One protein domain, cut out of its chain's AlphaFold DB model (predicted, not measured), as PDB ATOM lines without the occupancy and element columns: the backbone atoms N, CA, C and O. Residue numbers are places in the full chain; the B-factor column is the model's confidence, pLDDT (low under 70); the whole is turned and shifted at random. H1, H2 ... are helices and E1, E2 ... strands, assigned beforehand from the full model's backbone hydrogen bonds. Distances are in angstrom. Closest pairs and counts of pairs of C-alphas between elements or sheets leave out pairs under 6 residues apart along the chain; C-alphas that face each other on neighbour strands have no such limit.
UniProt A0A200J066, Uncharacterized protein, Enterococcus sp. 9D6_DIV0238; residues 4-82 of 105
ATOM      1  N   ASN A   4     115.381 107.330 136.869       56.78
ATOM      2  CA  ASN A   4     114.379 108.128 137.565       56.78
ATOM      3  C   ASN A   4     114.848 108.301 139.008       56.78
ATOM      4  O   ASN A   4     115.156 107.314 139.674       56.78
ATOM      5  N   VAL A   5     114.919 109.544 139.470       65.94
ATOM      6  CA  VAL A   5     115.159 109.873 140.875       65.94
ATOM      7  C   VAL A   5     113.836 110.349 141.451       65.94
ATOM      8  O   VAL A   5     113.258 111.311 140.944       65.94
ATOM      9  N   HIS A   6     113.351 109.672 142.487       61.56
ATOM     10  CA  HIS A   6     112.194 110.114 143.257       61.56
ATOM     11  C   HIS A   6     112.692 110.900 144.466       61.56
ATOM     12  O   HIS A   6     113.463 110.380 145.269       61.56
ATOM     13  N   VAL A   7     112.277 112.159 144.574       68.12
ATOM     14  CA  VAL A   7     112.557 113.011 145.729       68.12
ATOM     15  C   VAL A   7     111.262 113.127 146.521       68.12
ATOM     16  O   VAL A   7     110.305 113.756 146.068       68.12
ATOM     17  N   TYR A   8     111.221 112.453 147.667       61.28
ATOM     18  CA  TYR A   8     110.060 112.408 148.549       61.28
ATOM     19  C   TYR A   8     110.049 113.628 149.466       61.28
ATOM     20  O   TYR A   8     111.020 113.871 150.175       61.28
ATOM     21  N   ILE A   9     108.940 114.366 149.443       62.03
ATOM     22  CA  ILE A   9     108.660 115.513 150.321       62.03
ATOM     23  C   ILE A   9     107.823 115.039 151.516       62.03
ATOM     24  O   ILE A   9     107.969 115.530 152.625       62.03
ATOM     25  N   SER A  10     106.955 114.048 151.301       59.38
ATOM     26  CA  SER A  10     106.227 113.335 152.349       59.38
ATOM     27  C   SER A  10     106.015 111.870 151.945       59.38
ATOM     28  O   SER A  10     106.436 111.445 150.867       59.38
ATOM     29  N   LYS A  11     105.350 111.082 152.801       62.06
ATOM     30  CA  LYS A  11     105.034 109.671 152.517       62.06
ATOM     31  C   LYS A  11     104.249 109.495 151.210       62.06
ATOM     32  O   LYS A  11     104.516 108.551 150.472       62.06
ATOM     33  N   ASP A  12     103.326 110.414 150.932       63.59
ATOM     34  CA  ASP A  12     102.415 110.322 149.789       63.59
ATOM     35  C   ASP A  12     102.754 111.327 148.675       63.59
ATOM     36  O   ASP A  12     102.213 111.220 147.575       63.59
ATOM     37  N   ASN A  13     103.685 112.263 148.916       56.94
ATOM     38  CA  ASN A  13     104.096 113.271 147.940       56.94
ATOM     39  C   ASN A  13     105.579 113.202 147.610       56.94
ATOM     40  O   ASN A  13     106.458 113.349 148.459       56.94
ATOM     41  N   TYR A  14     105.851 113.061 146.322       68.44
ATOM     42  CA  TYR A  14     107.190 113.066 145.766       68.44
ATOM     43  C   TYR A  14     107.168 113.729 144.399       68.44
ATOM     44  O   TYR A  14     106.146 113.761 143.713       68.44
ATOM     45  N   PHE A  15     108.327 114.210 143.968       66.69
ATOM     46  CA  PHE A  15     108.534 114.582 142.579       66.69
ATOM     47  C   PHE A  15     109.558 113.662 141.937       66.69
ATOM     48  O   PHE A  15     110.479 113.161 142.580       66.69
ATOM     49  N   THR A  16     109.371 113.404 140.647       65.94
ATOM     50  CA  THR A  16     110.289 112.566 139.879       65.94
ATOM     51  C   THR A  16     111.155 113.457 139.009       65.94
ATOM     52  O   THR A  16     110.646 114.158 138.135       65.94
ATOM     53  N   MET A  17     112.466 113.394 139.204       69.38
ATOM     54  CA  MET A  17     113.417 113.913 138.232       69.38
ATOM     55  C   MET A  17     113.793 112.790 137.274       69.38
ATOM     56  O   MET A  17     114.314 111.747 137.676       69.38
ATOM     57  N   ARG A  18     113.520 112.993 135.987       64.06
ATOM     58  CA  ARG A  18     113.882 112.033 134.946       64.06
ATOM     59  C   ARG A  18     115.213 112.434 134.333       64.06
ATOM     60  O   ARG A  18     115.240 113.363 133.541       64.06
ATOM     61  N   LEU A  19     116.273 111.693 134.643       62.59
ATOM     62  CA  LEU A  19     117.606 111.899 134.079       62.59
ATOM     63  C   LEU A  19     117.751 111.081 132.789       62.59
ATOM     64  O   LEU A  19     117.733 109.843 132.815       62.59
ATOM     65  N   ARG A  20     117.905 111.762 131.655       64.75
ATOM     66  CA  ARG A  20     118.216 111.169 130.348       64.75
ATOM     67  C   ARG A  20     119.693 111.389 130.024       64.75
ATOM     68  O   ARG A  20     120.338 112.301 130.529       64.75
ATOM     69  N   LEU A  21     120.227 110.555 129.133       59.56
ATOM     70  CA  LEU A  21     121.607 110.673 128.642       59.56
ATOM     71  C   LEU A  21     121.903 112.061 128.051       59.56
ATOM     72  O   LEU A  21     122.937 112.641 128.359       59.56
ATOM     73  N   ASN A  22     120.973 112.615 127.271       66.50
ATOM     74  CA  ASN A  22     121.153 113.919 126.627       66.50
ATOM     75  C   ASN A  22     121.202 115.080 127.627       66.50
ATOM     76  O   ASN A  22     121.770 116.116 127.309       66.50
ATOM     77  N   ASP A  23     120.668 114.911 128.837       66.88
ATOM     78  CA  ASP A  23     120.696 115.970 129.849       66.88
ATOM     79  C   ASP A  23     122.115 116.181 130.413       66.88
ATOM     80  O   ASP A  23     122.403 117.212 131.018       66.88
ATOM     81  N   ARG A  24     123.021 115.217 130.183       70.75
ATOM     82  CA  ARG A  24     124.460 115.294 130.496       70.75
ATOM     83  C   ARG A  24     125.316 115.686 129.287       70.75
ATOM     84  O   ARG A  24     126.540 115.690 129.392       70.75
ATOM     85  N   ALA A  25     124.696 115.915 128.131       77.12
ATOM     86  CA  ALA A  25     125.405 116.294 126.921       77.12
ATOM     87  C   ALA A  25     125.563 117.817 126.872       77.12
ATOM     88  O   ALA A  25     124.584 118.557 126.958       77.12
ATOM     89  N   GLU A  26     126.794 118.276 126.695       78.81
ATOM     90  CA  GLU A  26     127.135 119.692 126.569       78.81
ATOM     91  C   GLU A  26     127.771 119.955 125.218       78.81
ATOM     92  O   GLU A  26     128.498 119.113 124.691       78.81
ATOM     93  N   TYR A  27     127.473 121.114 124.635       80.75
ATOM     94  CA  TYR A  27     128.125 121.519 123.401       80.75
ATOM     95  C   TYR A  27     129.555 121.964 123.716       80.75
ATOM     96  O   TYR A  27     129.761 122.950 124.419       80.75
ATOM     97  N   ASP A  28     130.537 121.224 123.207       82.94
ATOM     98  CA  ASP A  28     131.947 121.583 123.295       82.94
ATOM     99  C   ASP A  28     132.294 122.484 122.103       82.94
ATOM    100  O   ASP A  28     132.372 122.031 120.955       82.94
ATOM    101  N   ASP A  29     132.509 123.772 122.381       86.25
ATOM    102  CA  ASP A  29     132.839 124.775 121.368       86.25
ATOM    103  C   ASP A  29     134.176 124.521 120.660       86.25
ATOM    104  O   ASP A  29     134.346 124.967 119.519       86.25
ATOM    105  N   ASN A  30     135.108 123.799 121.288       89.38
ATOM    106  CA  ASN A  30     136.401 123.452 120.699       89.38
ATOM    107  C   ASN A  30     136.261 122.271 119.737       89.38
ATOM    108  O   ASN A  30     136.829 122.280 118.648       89.38
ATOM    109  N   GLN A  31     135.479 121.260 120.120       88.50
ATOM    110  CA  GLN A  31     135.251 120.059 119.310       88.50
ATOM    111  C   GLN A  31     134.075 120.196 118.330       88.50
ATOM    112  O   GLN A  31     133.854 119.292 117.521       88.50
ATOM    113  N   LYS A  32     133.317 121.299 118.406       88.75
ATOM    114  CA  LYS A  32     132.120 121.596 117.598       88.75
ATOM    115  C   LYS A  32     131.067 120.485 117.628       88.75
ATOM    116  O   LYS A  32     130.361 120.258 116.645       88.75
ATOM    117  N   LYS A  33     130.946 119.787 118.757       85.19
ATOM    118  CA  LYS A  33     130.021 118.659 118.934       85.19
ATOM    119  C   LYS A  33     129.530 118.571 120.372       85.19
ATOM    120  O   LYS A  33     130.162 119.094 121.284       85.19
ATOM    121  N   TYR A  34     128.442 117.838 120.570       81.44
ATOM    122  CA  TYR A  34     127.987 117.483 121.908       81.44
ATOM    123  C   TYR A  34     128.872 116.385 122.507       81.44
ATOM    124  O   TYR A  34     129.109 115.355 121.870       81.44
ATOM    125  N   VAL A  35     129.349 116.605 123.729       82.94
ATOM    126  CA  VAL A  35     130.160 115.665 124.507       82.94
ATOM    127  C   VAL A  35     129.379 115.266 125.753       82.94
ATOM    128  O   VAL A  35     128.743 116.098 126.396       82.94
ATOM    129  N   LEU A  36     129.394 113.973 126.074       81.62
ATOM    130  CA  LEU A  36     128.740 113.441 127.263       81.62
ATOM    131  C   LEU A  36     129.660 113.609 128.477       81.62
ATOM    132  O   LEU A  36     130.782 113.107 128.460       81.62
ATOM    133  N   SER A  37     129.169 114.270 129.523       74.19
ATOM    134  CA  SER A  37     129.865 114.381 130.807       74.19
ATOM    135  C   SER A  37     129.435 113.278 131.785       74.19
ATOM    136  O   SER A  37     128.332 112.726 131.698       74.19
ATOM    137  N   GLU A  38     130.308 112.960 132.746       73.75
ATOM    138  CA  GLU A  38     129.996 112.041 133.850       73.75
ATOM    139  C   GLU A  38     128.912 112.611 134.777       73.75
ATOM    140  O   GLU A  38     128.098 111.860 135.325       73.75
ATOM    141  N   SER A  39     128.837 113.942 134.886       71.62
ATOM    142  CA  SER A  39     127.830 114.674 135.652       71.62
ATOM    143  C   SER A  39     127.099 115.701 134.790       71.62
ATOM    144  O   SER A  39     127.629 116.230 133.820       71.62
ATOM    145  N   MET A  40     125.863 116.012 135.167       76.00
ATOM    146  CA  MET A  40     125.096 117.100 134.561       76.00
ATOM    147  C   MET A  40     125.668 118.454 134.999       76.00
ATOM    148  O   MET A  40     125.967 118.609 136.184       76.00
ATOM    149  N   ASN A  41     125.789 119.437 134.097       81.44
ATOM    150  CA  ASN A  41     126.162 120.785 134.531       81.44
ATOM    151  C   ASN A  41     125.126 121.390 135.493       81.44
ATOM    152  O   ASN A  41     123.939 121.036 135.466       81.44
ATOM    153  N   PRO A  42     125.553 122.389 136.283       82.94
ATOM    154  CA  PRO A  42     124.675 123.102 137.196       82.94
ATOM    155  C   PRO A  42     123.398 123.686 136.576       82.94
ATOM    156  O   PRO A  42     122.352 123.641 137.211       82.94
ATOM    157  N   SER A  43     123.443 124.210 135.347       84.44
ATOM    158  CA  SER A  43     122.279 124.853 134.713       84.44
ATOM    159  C   SER A  43     121.184 123.847 134.347       84.44
ATOM    160  O   SER A  43     119.991 124.080 134.571       84.44
ATOM    161  N   ASN A  44     121.585 122.698 133.809       81.12
ATOM    162  CA  ASN A  44     120.682 121.598 133.506       81.12
ATOM    163  C   ASN A  44     120.090 121.028 134.800       81.12
ATOM    164  O   ASN A  44     118.878 120.820 134.869       81.12
ATOM    165  N   MET A  45     120.907 120.872 135.851       81.62
ATOM    166  CA  MET A  45     120.428 120.435 137.166       81.62
ATOM    167  C   MET A  45     119.396 121.412 137.743       81.62
ATOM    168  O   MET A  45     118.317 120.995 138.163       81.62
ATOM    169  N   ASP A  46     119.675 122.717 137.695       85.88
ATOM    170  CA  ASP A  46     118.748 123.749 138.163       85.88
ATOM    171  C   ASP A  46     117.404 123.691 137.428       85.88
ATOM    172  O   ASP A  46     116.338 123.856 138.029       85.88
ATOM    173  N   THR A  47     117.457 123.463 136.116       85.19
ATOM    174  CA  THR A  47     116.271 123.343 135.264       85.19
ATOM    175  C   THR A  47     115.455 122.118 135.658       85.19
ATOM    176  O   THR A  47     114.245 122.228 135.845       85.19
ATOM    177  N   MET A  48     116.107 120.974 135.874       82.56
ATOM    178  CA  MET A  48     115.436 119.746 136.301       82.56
ATOM    179  C   MET A  48     114.747 119.876 137.650       82.56
ATOM    180  O   MET A  48     113.593 119.466 137.776       82.56
ATOM    181  N   VAL A  49     115.415 120.471 138.640       83.00
ATOM    182  CA  VAL A  49     114.819 120.694 139.963       83.00
ATOM    183  C   VAL A  49     113.599 121.609 139.845       83.00
ATOM    184  O   VAL A  49     112.531 121.270 140.351       83.00
ATOM    185  N   LYS A  50     113.703 122.721 139.104       86.38
ATOM    186  CA  LYS A  50     112.572 123.642 138.880       86.38
ATOM    187  C   LYS A  50     111.398 122.967 138.176       86.38
ATOM    188  O   LYS A  50     110.257 123.149 138.592       86.38
ATOM    189  N   THR A  51     111.658 122.183 137.131       85.75
ATOM    190  CA  THR A  51     110.614 121.430 136.422       85.75
ATOM    191  C   THR A  51     109.986 120.364 137.318       85.75
ATOM    192  O   THR A  51     108.770 120.197 137.296       85.75
ATOM    193  N   GLY A  52     110.785 119.674 138.135       84.06
ATOM    194  CA  GLY A  52     110.302 118.700 139.113       84.06
ATOM    195  C   GLY A  52     109.351 119.326 140.132       84.06
ATOM    196  O   GLY A  52     108.232 118.844 140.290       84.06
ATOM    197  N   ILE A  53     109.757 120.445 140.743       86.25
ATOM    198  CA  ILE A  53     108.923 121.228 141.669       86.25
ATOM    199  C   ILE A  53     107.638 121.687 140.976       86.25
ATOM    200  O   ILE A  53     106.546 121.496 141.504       86.25
ATOM    201  N   HIS A  54     107.749 122.248 139.768       87.50
ATOM    202  CA  HIS A  54     106.590 122.726 139.019       87.50
ATOM    203  C   HIS A  54     105.570 121.611 138.770       87.50
ATOM    204  O   HIS A  54     104.394 121.796 139.055       87.50
ATOM    205  N   ASN A  55     106.017 120.450 138.294       86.06
ATOM    206  CA  ASN A  55     105.134 119.322 137.994       86.06
ATOM    207  C   ASN A  55     104.551 118.663 139.255       86.06
ATOM    208  O   ASN A  55     103.510 118.013 139.184       86.06
ATOM    209  N   ALA A  56     105.215 118.809 140.404       85.81
ATOM    210  CA  ALA A  56     104.672 118.381 141.686       85.81
ATOM    211  C   ALA A  56     103.549 119.312 142.152       85.81
ATOM    212  O   ALA A  56     102.496 118.838 142.564       85.81
ATOM    213  N   ILE A  57     103.741 120.631 142.033       88.62
ATOM    214  CA  ILE A  57     102.727 121.618 142.430       88.62
ATOM    215  C   ILE A  57     101.547 121.622 141.454       88.62
ATOM    216  O   ILE A  57     100.396 121.722 141.880       88.62
ATOM    217  N   TYR A  58     101.816 121.545 140.152       89.00
ATOM    218  CA  TYR A  58     100.843 121.792 139.097       89.00
ATOM    219  C   TYR A  58     100.637 120.559 138.220       89.00
ATOM    220  O   TYR A  58     101.582 119.937 137.742       89.00
ATOM    221  N   SER A  59      99.372 120.244 137.959       85.44
ATOM    222  CA  SER A  59      98.989 119.318 136.891       85.44
ATOM    223  C   SER A  59      98.953 120.015 135.543       85.44
ATOM    224  O   SER A  59      98.770 121.229 135.449       85.44
ATOM    225  N   TYR A  60      99.066 119.202 134.496       84.19
ATOM    226  CA  TYR A  60      98.775 119.631 133.139       84.19
ATOM    227  C   TYR A  60      97.366 120.245 133.045       84.19
ATOM    228  O   TYR A  60      96.399 119.681 133.569       84.19
ATOM    229  N   SER A  61      97.276 121.386 132.366       84.12
ATOM    230  CA  SER A  61      96.037 122.076 132.015       84.12
ATOM    231  C   SER A  61      96.123 122.512 130.557       84.12
ATOM    232  O   SER A  61      97.149 123.054 130.145       84.12
ATOM    233  N   ASP A  62      95.055 122.283 129.791       86.19
ATOM    234  CA  ASP A  62      94.926 122.786 128.417       86.19
ATOM    235  C   ASP A  62      94.689 124.307 128.376       86.19
ATOM    236  O   ASP A  62      94.898 124.943 127.345       86.19
ATOM    237  N   ASP A  63      94.271 124.892 129.502       87.62
ATOM    238  CA  ASP A  63      94.089 126.329 129.681       87.62
ATOM    239  C   ASP A  63      95.276 126.901 130.489       87.62
ATOM    240  O   ASP A  63      95.395 126.620 131.691       87.62
ATOM    241  N   PRO A  64      96.171 127.690 129.860       78.31
ATOM    242  CA  PRO A  64      97.365 128.227 130.514       78.31
ATOM    243  C   PRO A  64      97.050 129.239 131.626       78.31
ATOM    244  O   PRO A  64      97.877 129.419 132.528       78.31
ATOM    245  N   ASP A  65      95.869 129.861 131.595       85.69
ATOM    246  CA  ASP A  65      95.425 130.820 132.607       85.69
ATOM    247  C   ASP A  65      94.753 130.120 133.799       85.69
ATOM    248  O   ASP A  65      94.698 130.665 134.904       85.69
ATOM    249  N   ASN A  66      94.326 128.866 133.619       83.62
ATOM    250  CA  ASN A  66      93.703 128.054 134.655       83.62
ATOM    251  C   ASN A  66      94.636 126.932 135.132       83.62
ATOM    252  O   ASN A  66      94.520 125.761 134.758       83.62
ATOM    253  N   LYS A  67      95.593 127.296 135.992       84.62
ATOM    254  CA  LYS A  67      96.538 126.341 136.587       84.62
ATOM    255  C   LYS A  67      95.839 125.439 137.602       84.62
ATOM    256  O   LYS A  67      95.383 125.902 138.646       84.62
ATOM    257  N   LYS A  68      95.860 124.130 137.355       88.56
ATOM    258  CA  LYS A  68      95.333 123.129 138.286       88.56
ATOM    259  C   LYS A  68      96.415 122.666 139.265       88.56
ATOM    260  O   LYS A  68      97.433 122.107 138.855       88.56
ATOM    261  N   ILE A  69      96.187 122.891 140.556       90.25
ATOM    262  CA  ILE A  69      97.113 122.535 141.642       90.25
ATOM    263  C   ILE A  69      96.884 121.074 142.073       90.25
ATOM    264  O   ILE A  69      95.739 120.658 142.240       90.25
ATOM    265  N   ASN A  70      97.971 120.319 142.254       88.31
ATOM    266  CA  ASN A  70      97.971 118.901 142.643       88.31
ATOM    267  C   ASN A  70      98.160 118.650 144.144       88.31
ATOM    268  O   ASN A  70      97.897 117.548 144.611       88.31
ATOM    269  N   VAL A  71      98.636 119.648 144.882       86.06
ATOM    270  CA  VAL A  71      99.038 119.538 146.290       86.06
ATOM    271  C   VAL A  71      98.232 120.489 147.168       86.06
ATOM    272  O   VAL A  71      97.646 121.463 146.687       86.06
ATOM    273  N   ASN A  72      98.209 120.245 148.476       88.56
ATOM    274  CA  ASN A  72      97.614 121.198 149.409       88.56
ATOM    275  C   ASN A  72      98.524 122.429 149.621       88.56
ATOM    276  O   ASN A  72      99.674 122.484 149.183       88.56
ATOM    277  N   GLN A  73      98.004 123.454 150.301       88.06
ATOM    278  CA  GLN A  73      98.735 124.709 150.509       88.06
ATOM    279  C   GLN A  73     100.037 124.530 151.307       88.06
ATOM    280  O   GLN A  73     101.009 125.230 151.031       88.06
ATOM    281  N   LYS A  74     100.066 123.606 152.275       87.31
ATOM    282  CA  LYS A  74     101.252 123.337 153.096       87.31
ATOM    283  C   LYS A  74     102.355 122.692 152.253       87.31
ATOM    284  O   LYS A  74     103.472 123.192 152.233       87.31
ATOM    285  N   GLU A  75     102.017 121.663 151.487       85.12
ATOM    286  CA  GLU A  75     102.937 120.988 150.559       85.12
ATOM    287  C   GLU A  75     103.460 121.937 149.483       85.12
ATOM    288  O   GLU A  75     104.643 121.926 149.151       85.12
ATOM    289  N   LYS A  76     102.593 122.818 148.965       88.69
ATOM    290  CA  LYS A  76     103.017 123.868 148.040       88.69
ATOM    291  C   LYS A  76     104.064 124.785 148.677       88.69
ATOM    292  O   LYS A  76     105.050 125.108 148.028       88.69
ATOM    293  N   GLN A  77     103.861 125.203 149.927       87.56
ATOM    294  CA  GLN A  77     104.827 126.037 150.648       87.56
ATOM    295  C   GLN A  77     106.150 125.302 150.898       87.56
ATOM    296  O   GLN A  77     107.210 125.901 150.749       87.56
ATOM    297  N   GLU A  78     106.104 124.015 151.245       85.88
ATOM    298  CA  GLU A  78     107.298 123.174 151.407       85.88
ATOM    299  C   GLU A  78     108.092 123.074 150.096       85.88
ATOM    300  O   GLU A  78     109.300 123.300 150.086       85.88
ATOM    301  N   LEU A  79     107.403 122.847 148.975       85.94
ATOM    302  CA  LEU A  79     107.983 122.831 147.632       85.94
ATOM    303  C   LEU A  79     108.567 124.189 147.211       85.94
ATOM    304  O   LEU A  79     109.676 124.242 146.681       85.94
ATOM    305  N   ASP A  80     107.856 125.288 147.478       85.38
ATOM    306  CA  ASP A  80     108.307 126.655 147.181       85.38
ATOM    307  C   ASP A  80     109.538 127.059 148.027       85.38
ATOM    308  O   ASP A  80     110.316 127.929 147.629       85.38
ATOM    309  N   ASN A  81     109.749 126.420 149.185       86.56
ATOM    310  CA  ASN A  81     110.905 126.657 150.055       86.56
ATOM    311  C   ASN A  81     112.194 125.962 149.579       86.56
ATOM    312  O   ASN A  81     113.272 126.247 150.122       86.56
ATOM    313  N   ILE A  82     112.112 125.088 148.568       87.44
ATOM    314  CA  ILE A  82     113.273 124.443 147.949       87.44
ATOM    315  C   ILE A  82     114.044 125.469 147.107       87.44
ATOM    316  O   ILE A  82     113.561 126.017 146.118       87.44
TER     317      ILE A  82
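What this domain is: This is residues 4 to 82 of the 105 residues of an uncharacterized protein of Enterococcus sp. 9D6_DIV0238 (UniProt A0A200J066). One long helix, H2, makes the middle of a loose, elongated body, with the strand hairpin of E1 and E2 along one side of it and E2 the strand next to the helix. A smaller strand hairpin, E3 and E4, lies at one far end of the long axis; towards the other, the long loop of residues 58 to 72 leads from H2 to H3, which folds back beside the last residues of H2. The printed part has 79 residues, with four named strands and three named helices in the order E1, E2, H1, E3, E4, H2, H3; each of the two sheets is an antiparallel pair, and the class is mixed, helices and strands. The whole is loose, with a radius of gyration of the C-alphas of 15.8 A and spans of 48 by 30 by 20 A.

Where its parts are: E1 is residues 4 to 8, 12.6 A long, and begins at C-alpha 4 at (114.379, 108.128, 137.565). E2 is residues 14 to 19, 15.7 A long. H2 is residues 42 to 57, 22.6 A from C-alpha 42 at (124.675, 123.102, 137.196) to C-alpha 57 at (102.727, 121.618, 142.430). H1 is residues 21 to 24, E3 residues 25 to 28 and E4 residues 33 to 36. H3 is residues 73 to 80, 10.3 A long, and ends at C-alpha 80 at (108.307, 126.655, 147.181).

How they stand to each other: E1 and E2 form an antiparallel hairpin, their directions at 157 degrees, with N 5 and O 17 2.9 A apart and N 17 and O 5 2.8 A apart, within hydrogen-bond range. E2 has 10 pairs of C-alphas within 8 A of H2, the closest those of Phe 15 and Ala 56 at 5.5 A. E1 and H2 are apart. H2 and H3 touch, through residues 53 to 57 of H2 alone; their closest C-alphas are those of Ile 57 and Lys 76, 6.1 A apart. They form a helical hairpin, running opposite ways at a shallow tilt of 7 degrees. H1 is close to H2 but not clearly touching, with the C-alphas of Asp 23 and Asn 44 the closest at 6.7 A. E3 and E4 form an antiparallel hairpin at 138 degrees, with N 26 and O 35 2.9 A apart, within hydrogen-bond range. In H2 and H3 every O i to N i+4 pair is within hydrogen-bond range; H1 is too short for such a pair.

The domain as a whole: The two C-alphas farthest apart, those of Asn 30 and Asn 72, are 48.3 A from each other. The printed part has no cut. The link from H2 to H3, 15 residues, is long, and a short antiparallel pairing joins its residues 58 to 59 with 68 to 69; the other links are tight. The mean pLDDT of the printed part is 79.0, and residues 4 to 23 are under 70.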